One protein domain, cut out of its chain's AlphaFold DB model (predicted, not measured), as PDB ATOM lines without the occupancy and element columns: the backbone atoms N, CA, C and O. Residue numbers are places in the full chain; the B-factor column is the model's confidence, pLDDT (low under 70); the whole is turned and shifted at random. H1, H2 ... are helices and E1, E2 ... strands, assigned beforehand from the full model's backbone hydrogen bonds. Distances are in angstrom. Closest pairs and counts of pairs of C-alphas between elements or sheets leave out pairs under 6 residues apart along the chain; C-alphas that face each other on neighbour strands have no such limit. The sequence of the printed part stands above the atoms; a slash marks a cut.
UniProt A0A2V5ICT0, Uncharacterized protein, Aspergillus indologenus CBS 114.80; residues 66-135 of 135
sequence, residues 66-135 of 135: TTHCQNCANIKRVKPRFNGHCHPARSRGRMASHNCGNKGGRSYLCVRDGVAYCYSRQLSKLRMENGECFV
ATOM      1  N   THR A  66     210.864 192.916 102.982       84.81
ATOM      2  CA  THR A  66     211.988 192.485 102.160       84.81
ATOM      3  C   THR A  66     213.044 191.837 103.057       84.81
ATOM      4  O   THR A  66     213.498 192.434 104.030       84.81
ATOM      5  N   THR A  67     213.447 190.607 102.740       89.44
ATOM      6  CA  THR A  67     214.445 189.867 103.531       89.44
ATOM      7  C   THR A  67     215.848 190.093 102.968       89.44
ATOM      8  O   THR A  67     216.095 189.838 101.792       89.44
ATOM      9  N   HIS A  68     216.804 190.523 103.793       91.12
ATOM     10  CA  HIS A  68     218.189 190.731 103.357       91.12
ATOM     11  C   HIS A  68     219.044 189.472 103.536       91.12
ATOM     12  O   HIS A  68     219.135 188.917 104.630       91.12
ATOM     13  N   CYS A  69     219.720 189.046 102.471       90.56
ATOM     14  CA  CYS A  69     220.677 187.947 102.520       90.56
ATOM     15  C   CYS A  69     222.044 188.422 103.024       90.56
ATOM     16  O   CYS A  69     222.566 189.445 102.579       90.56
ATOM     17  N   GLN A  70     222.663 187.621 103.886       89.19
ATOM     18  CA  GLN A  70     224.006 187.828 104.435       89.19
ATOM     19  C   GLN A  70     225.113 187.290 103.512       89.19
ATOM     20  O   GLN A  70     226.217 186.990 103.960       89.19
ATOM     21  N   ASN A  71     224.847 187.121 102.212       86.12
ATOM     22  CA  ASN A  71     225.920 186.810 101.272       86.12
ATOM     23  C   ASN A  71     226.892 187.994 101.327       86.12
ATOM     24  O   ASN A  71     226.458 189.140 101.331       86.12
ATOM     25  N   CYS A  72     228.197 187.771 101.375       81.25
ATOM     26  CA  CYS A  72     229.159 188.882 101.318       81.25
ATOM     27  C   CYS A  72     230.040 188.800 100.060       81.25
ATOM     28  O   CYS A  72     230.640 189.791  99.660       81.25
ATOM     29  N   ALA A  73     229.988 187.676  99.338       84.88
ATOM     30  CA  ALA A  73     230.553 187.485  98.006       84.88
ATOM     31  C   ALA A  73     229.779 186.390  97.248       84.88
ATOM     32  O   ALA A  73     228.923 185.721  97.832       84.88
ATOM     33  N   ASN A  74     230.102 186.200  95.966       88.44
ATOM     34  CA  ASN A  74     229.594 185.077  95.174       88.44
ATOM     35  C   ASN A  74     230.154 183.743  95.689       88.44
ATOM     36  O   ASN A  74     231.305 183.669  96.144       88.44
ATOM     37  N   ILE A  75     229.369 182.679  95.563       86.75
ATOM     38  CA  ILE A  75     229.811 181.313  95.816       86.75
ATOM     39  C   ILE A  75     230.862 180.911  94.774       86.75
ATOM     40  O   ILE A  75     230.678 181.081  93.570       86.75
ATOM     41  N   LYS A  76     231.995 180.380  95.237       85.38
ATOM     42  CA  LYS A  76     233.118 179.979  94.371       85.38
ATOM     43  C   LYS A  76     233.293 178.466  94.315       85.38
ATOM     44  O   LYS A  76     233.835 177.946  93.345       85.38
ATOM     45  N   ARG A  77     232.840 177.751  95.349       84.38
ATOM     46  CA  ARG A  77     232.970 176.295  95.466       84.38
ATOM     47  C   ARG A  77     231.641 175.596  95.200       84.38
ATOM     48  O   ARG A  77     230.611 175.969  95.758       84.38
ATOM     49  N   VAL A  78     231.681 174.541  94.390       85.19
ATOM     50  CA  VAL A  78     230.535 173.646  94.194       85.19
ATOM     51  C   VAL A  78     230.292 172.881  95.493       85.19
ATOM     52  O   VAL A  78     231.198 172.229  96.006       85.19
ATOM     53  N   LYS A  79     229.075 172.960  96.032       80.62
ATOM     54  CA  LYS A  79     228.646 172.143  97.175       80.62
ATOM     55  C   LYS A  79     227.656 171.086  96.672       80.62
ATOM     56  O   LYS A  79     226.761 171.460  95.914       80.62
ATOM     57  N   PRO A  80     227.739 169.813  97.110       81.62
ATOM     58  CA  PRO A  80     226.839 168.752  96.642       81.62
ATOM     59  C   PRO A  80     225.349 169.109  96.770       81.62
ATOM     60  O   PRO A  80     224.585 168.922  95.831       81.62
ATOM     61  N   ARG A  81     224.963 169.748  97.884       74.25
ATOM     62  CA  ARG A  81     223.597 170.247  98.157       74.25
ATOM     63  C   ARG A  81     223.090 171.346  97.214       74.25
ATOM     64  O   ARG A  81     221.897 171.619  97.184       74.25
ATOM     65  N   PHE A  82     223.980 171.996  96.469       80.69
ATOM     66  CA  PHE A  82     223.643 173.048  95.502       80.69
ATOM     67  C   PHE A  82     223.863 172.604  94.058       80.69
ATOM     68  O   PHE A  82     223.738 173.420  93.142       80.69
ATOM     69  N   ASN A  83     224.192 171.325  93.852       72.44
ATOM     70  CA  ASN A  83     224.443 170.798  92.526       72.44
ATOM     71  C   ASN A  83     223.171 170.922  91.670       72.44
ATOM     72  O   ASN A  83     222.076 170.561  92.098       72.44
ATOM     73  N   GLY A  84     223.304 171.517  90.486       78.62
ATOM     74  CA  GLY A  84     222.179 171.888  89.628       78.62
ATOM     75  C   GLY A  84     221.716 173.337  89.814       78.62
ATOM     76  O   GLY A  84     222.007 174.168  88.954       78.62
ATOM     77  N   HIS A  85     220.983 173.638  90.891       85.12
ATOM     78  CA  HIS A  85     220.231 174.898  91.031       85.12
ATOM     79  C   HIS A  85     221.092 176.130  91.338       85.12
ATOM     80  O   HIS A  85     220.960 177.137  90.651       85.12
ATOM     81  N   CYS A  86     221.989 176.056  92.325       91.50
ATOM     82  CA  CYS A  86     222.881 177.162  92.704       91.50
ATOM     83  C   CYS A  86     224.341 176.794  92.426       91.50
ATOM     84  O   CYS A  86     225.221 176.930  93.278       91.50
ATOM     85  N   HIS A  87     224.587 176.260  91.229       91.56
ATOM     86  CA  HIS A  87     225.927 175.890  90.805       91.56
ATOM     87  C   HIS A  87     226.747 177.162  90.498       91.56
ATOM     88  O   HIS A  87     226.301 177.952  89.667       91.56
ATOM     89  N   PRO A  88     227.954 177.355  91.070       90.62
ATOM     90  CA  PRO A  88     228.778 178.558  90.872       90.62
ATOM     91  C   PRO A  88     228.945 178.987  89.404       90.62
ATOM     92  O   PRO A  88     228.829 180.164  89.079       90.62
ATOM     93  N   ALA A  89     229.129 178.026  88.490       91.56
ATOM     94  CA  ALA A  89     229.261 178.292  87.049       91.56
ATOM     95  C   ALA A  89     228.006 178.901  86.381       91.56
ATOM     96  O   ALA A  89     228.094 179.433  85.280       91.56
ATOM     97  N   ARG A  90     226.836 178.815  87.025       91.38
ATOM     98  CA  ARG A  90     225.557 179.366  86.543       91.38
ATOM     99  C   ARG A  90     225.230 180.722  87.178       91.38
ATOM    100  O   ARG A  90     224.151 181.258  86.931       91.38
ATOM    101  N   SER A  91     226.134 181.267  87.995       92.44
ATOM    102  CA  SER A  91     225.941 182.546  88.674       92.44
ATOM    103  C   SER A  91     225.789 183.702  87.684       92.44
ATOM    104  O   SER A  91     226.525 183.824  86.704       92.44
ATOM    105  N   ARG A  92     224.833 184.584  87.969       93.62
ATOM    106  CA  ARG A  92     224.603 185.871  87.295       93.62
ATOM    107  C   ARG A  92     224.941 187.059  88.196       93.62
ATOM    108  O   ARG A  92     224.593 188.190  87.867       93.62
ATOM    109  N   GLY A  93     225.639 186.807  89.302       92.38
ATOM    110  CA  GLY A  93     226.022 187.819  90.279       92.38
ATOM    111  C   GLY A  93     224.930 188.131  91.301       92.38
ATOM    112  O   GLY A  93     223.901 187.452  91.386       92.38
ATOM    113  N   ARG A  94     225.195 189.159  92.113       92.88
ATOM    114  CA  ARG A  94     224.339 189.547  93.235       92.88
ATOM    115  C   ARG A  94     223.241 190.500  92.803       92.88
ATOM    116  O   ARG A  94     223.506 191.469  92.101       92.88
ATOM    117  N   MET A  95     222.022 190.223  93.237       93.62
ATOM    118  CA  MET A  95     220.847 191.056  92.977       93.62
ATOM    119  C   MET A  95     219.693 190.626  93.877       93.62
ATOM    120  O   MET A  95     219.830 189.665  94.627       93.62
ATOM    121  N   ALA A  96     218.553 191.302  93.766       93.56
ATOM    122  CA  ALA A  96     217.315 190.858  94.382       93.56
ATOM    123  C   ALA A  96     216.768 189.579  93.732       93.56
ATOM    124  O   ALA A  96     216.811 189.426  92.508       93.56
ATOM    125  N   SER A  97     216.136 188.707  94.515       93.12
ATOM    126  CA  SER A  97     215.467 187.499  94.019       93.12
ATOM    127  C   SER A  97     214.397 187.836  92.987       93.12
ATOM    128  O   SER A  97     214.273 187.161  91.968       93.12
ATOM    129  N   HIS A  98     213.656 188.921  93.209       91.00
ATOM    130  CA  HIS A  98     212.599 189.342  92.302       91.00
ATOM    131  C   HIS A  98     213.133 189.911  90.983       91.00
ATOM    132  O   HIS A  98     212.446 189.839  89.969       91.00
ATOM    133  N   ASN A  99     214.386 190.372  90.970       92.75
ATOM    134  CA  ASN A  99     215.073 190.842  89.768       92.75
ATOM    135  C   ASN A  99     215.852 189.731  89.051       92.75
ATOM    136  O   ASN A  99     216.229 189.896  87.893       92.75
ATOM    137  N   CYS A 100     216.051 188.579  89.697       93.25
ATOM    138  CA  CYS A 100     216.782 187.450  89.127       93.25
ATOM    139  C   CYS A 100     216.128 186.912  87.840       93.25
ATOM    140  O   CYS A 100     216.829 186.573  86.883       93.25
ATOM    141  N   GLY A 101     214.792 186.942  87.754       86.81
ATOM    142  CA  GLY A 101     214.053 186.547  86.548       86.81
ATOM    143  C   GLY A 101     214.426 187.362  85.301       86.81
ATOM    144  O   GLY A 101     214.545 186.798  84.216       86.81
ATOM    145  N   ASN A 102     214.742 188.653  85.459       87.81
ATOM    146  CA  ASN A 102     215.134 189.538  84.350       87.81
ATOM    147  C   ASN A 102     216.490 189.154  83.727       87.81
ATOM    148  O   ASN A 102     216.823 189.597  82.631       87.81
ATOM    149  N   LYS A 103     217.287 188.330  84.418       86.12
ATOM    150  CA  LYS A 103     218.565 187.783  83.932       86.12
ATOM    151  C   LYS A 103     218.452 186.318  83.491       86.12
ATOM    152  O   LYS A 103     219.471 185.649  83.332       86.12
ATOM    153  N   GLY A 104     217.224 185.817  83.320       87.44
ATOM    154  CA  GLY A 104     216.940 184.410  83.022       87.44
ATOM    155  C   GLY A 104     217.167 183.479  84.215       87.44
ATOM    156  O   GLY A 104     217.207 182.262  84.044       87.44
ATOM    157  N   GLY A 105     217.357 184.037  85.413       90.38
ATOM    158  CA  GLY A 105     217.659 183.280  86.612       90.38
ATOM    159  C   GLY A 105     216.444 182.530  87.151       90.38
ATOM    160  O   GLY A 105     215.353 183.089  87.272       90.38
ATOM    161  N   ARG A 106     216.641 181.256  87.487       90.00
ATOM    162  CA  ARG A 106     215.616 180.360  88.050       90.00
ATOM    163  C   ARG A 106     215.917 179.927  89.473       90.00
ATOM    164  O   ARG A 106     215.025 179.401  90.135       90.00
ATOM    165  N   SER A 107     217.140 180.163  89.941       93.44
ATOM    166  CA  SER A 107     217.514 179.874  91.316       93.44
ATOM    167  C   SER A 107     218.189 181.060  91.989       93.44
ATOM    168  O   SER A 107     218.761 181.932  91.335       93.44
ATOM    169  N   TYR A 108     218.116 181.089  93.313       93.56
ATOM    170  CA  TYR A 108     218.621 182.177  94.128       93.56
ATOM    171  C   TYR A 108     219.237 181.644  95.417       93.56
ATOM    172  O   TYR A 108     218.592 180.879  96.134       93.56
ATOM    173  N   LEU A 109     220.466 182.052  95.725       93.44
ATOM    174  CA  LEU A 109     221.158 181.676  96.954       93.44
ATOM    175  C   LEU A 109     221.112 182.820  97.964       93.44
ATOM    176  O   LEU A 109     221.570 183.928  97.679       93.44
ATOM    177  N   CYS A 110     220.622 182.523  99.162       91.38
ATOM    178  CA  CYS A 110     220.539 183.455 100.281       91.38
ATOM    179  C   CYS A 110     221.140 182.821 101.536       91.38
ATOM    180  O   CYS A 110     220.711 181.743 101.946       91.38
ATOM    181  N   VAL A 111     222.112 183.482 102.154       89.12
ATOM    182  CA  VAL A 111     222.661 183.097 103.454       89.12
ATOM    183  C   VAL A 111     221.876 183.817 104.542       89.12
ATOM    184  O   VAL A 111     221.777 185.044 104.518       89.12
ATOM    185  N   ARG A 112     221.306 183.069 105.481       85.56
ATOM    186  CA  ARG A 112     220.602 183.596 106.658       85.56
ATOM    187  C   ARG A 112     221.039 182.802 107.871       85.56
ATOM    188  O   ARG A 112     221.134 181.585 107.761       85.56
ATOM    189  N   ASP A 113     221.342 183.487 108.968       81.56
ATOM    190  CA  ASP A 113     221.771 182.858 110.226       81.56
ATOM    191  C   ASP A 113     222.976 181.928 110.038       81.56
ATOM    192  O   ASP A 113     223.081 180.859 110.632       81.56
ATOM    193  N   GLY A 114     223.874 182.307 109.123       76.75
ATOM    194  CA  GLY A 114     224.992 181.455 108.743       76.75
ATOM    195  C   GLY A 114     224.564 180.147 108.078       76.75
ATOM    196  O   GLY A 114     225.295 179.179 108.153       76.75
ATOM    197  N   VAL A 115     223.417 180.068 107.408       80.44
ATOM    198  CA  VAL A 115     222.995 178.901 106.620       80.44
ATOM    199  C   VAL A 115     222.684 179.343 105.199       80.44
ATOM    200  O   VAL A 115     221.930 180.288 104.970       80.44
ATOM    201  N   ALA A 116     223.285 178.668 104.219       85.88
ATOM    202  CA  ALA A 116     223.061 178.949 102.806       85.88
ATOM    203  C   ALA A 116     221.834 178.182 102.288       85.88
ATOM    204  O   ALA A 116     221.824 176.951 102.264       85.88
ATOM    205  N   TYR A 117     220.830 178.921 101.822       87.94
ATOM    206  CA  TYR A 117     219.604 178.398 101.229       87.94
ATOM    207  C   TYR A 117     219.610 178.635  99.722       87.94
ATOM    208  O   TYR A 117     219.789 179.767  99.276       87.94
ATOM    209  N   CYS A 118     219.384 177.578  98.943       91.31
ATOM    210  CA  CYS A 118     219.198 177.664  97.498       91.31
ATOM    211  C   CYS A 118     217.712 177.498  97.160       91.31
ATOM    212  O   CYS A 118     217.137 176.431  97.369       91.31
ATOM    213  N   TYR A 119     217.091 178.548  96.632       90.81
ATOM    214  CA  TYR A 119     215.688 178.563  96.230       90.81
ATOM    215  C   TYR A 119     215.583 178.409  94.722       90.81
ATOM    216  O   TYR A 119     216.164 179.209  94.006       90.81
ATOM    217  N   SER A 120     214.804 177.447  94.237       87.25
ATOM    218  CA  SER A 120     214.531 177.233  92.803       87.25
ATOM    219  C   SER A 120     213.050 177.421  92.431       87.25
ATOM    220  O   SER A 120     212.580 176.942  91.400       87.25
ATOM    221  N   ARG A 121     212.289 178.092  93.308       80.56
ATOM    222  CA  ARG A 121     210.848 178.373  93.156       80.56
ATOM    223  C   ARG A 121     210.608 179.774  92.574       80.56
ATOM    224  O   ARG A 121     211.525 180.415  92.077       80.56
ATOM    225  N   GLN A 122     209.368 180.264  92.635       84.12
ATOM    226  CA  GLN A 122     208.964 181.571  92.109       84.12
ATOM    227  C   GLN A 122     209.676 182.730  92.839       84.12
ATOM    228  O   GLN A 122     209.220 183.208  93.877       84.12
ATOM    229  N   LEU A 123     210.811 183.174  92.288       87.94
ATOM    230  CA  LEU A 123     211.742 184.109  92.935       87.94
ATOM    231  C   LEU A 123     211.166 185.518  93.155       87.94
ATOM    232  O   LEU A 123     211.560 186.202  94.103       87.94
ATOM    233  N   SER A 124     210.203 185.927  92.323       85.25
ATOM    234  CA  SER A 124     209.475 187.197  92.451       85.25
ATOM    235  C   SER A 124     208.712 187.321  93.765       85.25
ATOM    236  O   SER A 124     208.640 188.410  94.328       85.25
ATOM    237  N   LYS A 125     208.215 186.204  94.306       87.06
ATOM    238  CA  LYS A 125     207.487 186.177  95.583       87.06
ATOM    239  C   LYS A 125     208.401 186.216  96.802       87.06
ATOM    240  O   LYS A 125     207.935 186.521  97.890       87.06
ATOM    241  N   LEU A 126     209.684 185.902  96.633       86.44
ATOM    242  CA  LEU A 126     210.609 185.807  97.758       86.44
ATOM    243  C   LEU A 126     211.021 187.181  98.296       86.44
ATOM    244  O   LEU A 126     211.362 187.265  99.469       86.44
ATOM    245  N   ARG A 127     210.996 188.236  97.461       89.44
ATOM    246  CA  ARG A 127     211.360 189.617  97.842       89.44
ATOM    247  C   ARG A 127     212.638 189.665  98.702       89.44
ATOM    248  O   ARG A 127     212.687 190.342  99.722       89.44
ATOM    249  N   MET A 128     213.655 188.890  98.314       91.62
ATOM    250  CA  MET A 128     214.928 188.817  99.030       91.62
ATOM    251  C   MET A 128     215.984 189.671  98.336       91.62
ATOM    252  O   MET A 128     216.090 189.617  97.117       91.62
ATOM    253  N   GLU A 129     216.815 190.375  99.095       93.31
ATOM    254  CA  GLU A 129     217.887 191.241  98.584       93.31
ATOM    255  C   GLU A 129     219.267 190.657  98.843       93.31
ATOM    256  O   GLU A 129     219.439 189.814  99.720       93.31
ATOM    257  N   ASN A 130     220.275 191.160  98.127       92.38
ATOM    258  CA  ASN A 130     221.691 190.876  98.384       92.38
ATOM    259  C   ASN A 130     222.107 189.399  98.254       92.38
ATOM    260  O   ASN A 130     223.214 189.045  98.661       92.38
ATOM    261  N   GLY A 131     221.277 188.538  97.677       92.31
ATOM    262  CA  GLY A 131     221.610 187.149  97.377       92.31
ATOM    263  C   GLY A 131     222.249 187.009  96.001       92.31
ATOM    264  O   GLY A 131     222.554 187.998  95.335       92.31
ATOM    265  N   GLU A 132     222.487 185.774  95.581       93.75
ATOM    266  CA  GLU A 132     223.127 185.459  94.304       93.75
ATOM    267  C   GLU A 132     222.144 184.765  93.364       93.75
ATOM    268  O   GLU A 132     221.439 183.843  93.767       93.75
ATOM    269  N   CYS A 133     222.082 185.226  92.120       94.75
ATOM    270  CA  CYS A 133     221.158 184.733  91.104       94.75
ATOM    271  C   CYS A 133     221.816 183.667  90.221       94.75
ATOM    272  O   CYS A 133     222.983 183.810  89.863       94.75
ATOM    273  N   PHE A 134     221.069 182.638  89.816       94.44
ATOM    274  CA  PHE A 134     221.560 181.543  88.975       94.44
ATOM    275  C   PHE A 134     220.571 181.219  87.851       94.44
ATOM    276  O   PHE A 134     219.369 181.100  88.108       94.44
ATOM    277  N   VAL A 135     221.075 181.065  86.618       91.25
ATOM    278  CA  VAL A 135     220.299 180.540  85.465       91.25
ATOM    279  C   VAL A 135     220.045 179.067  85.598       91.25
ATOM    280  O   VAL A 135     220.815 178.424  86.328       91.25
TER     281      VAL A 135
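What this domain is: This is residues 66 to 135 of the 135 residues of an uncharacterized protein of Aspergillus indologenus CBS 114.80 (UniProt A0A2V5ICT0). What is the shape? The printed part has little regular structure: a small, strongly twisted antiparallel sheet, in the order E1 E4 E2 E3, has the short helix H1 over one face, and residues 66 to 90, before E1, are a long stretch with no named element. What is printed? It has 70 residues, 27 in named elements, class mixed. It is compact, with a radius of gyration of the C-alphas of 10.4 A, spanning 27 by 27 by 18 A.

Where its parts are: What comes first? E1, residues 91 to 95, begins at C-alpha (225.941, 182.546, 88.674). What follows? H1 is residues 97 to 103, E2 107 to 112, E3 115 to 119, and E4 131 to 134, ending at (221.560, 181.543, 88.975).

How they stand to each other: What joins E4 to E2? N 109 and O 132, 2.8 A apart, are within hydrogen-bond range. Where is H1? It is on the sheet, height 7.9 A, with 0 of 3 O i to N i+4 and 3 of 4 O i to N i+3 pairs within range.

The domain as a whole: Is it cut? The printed part has no cut. Any long link? The E3 to E4 link, 11 residues, is long.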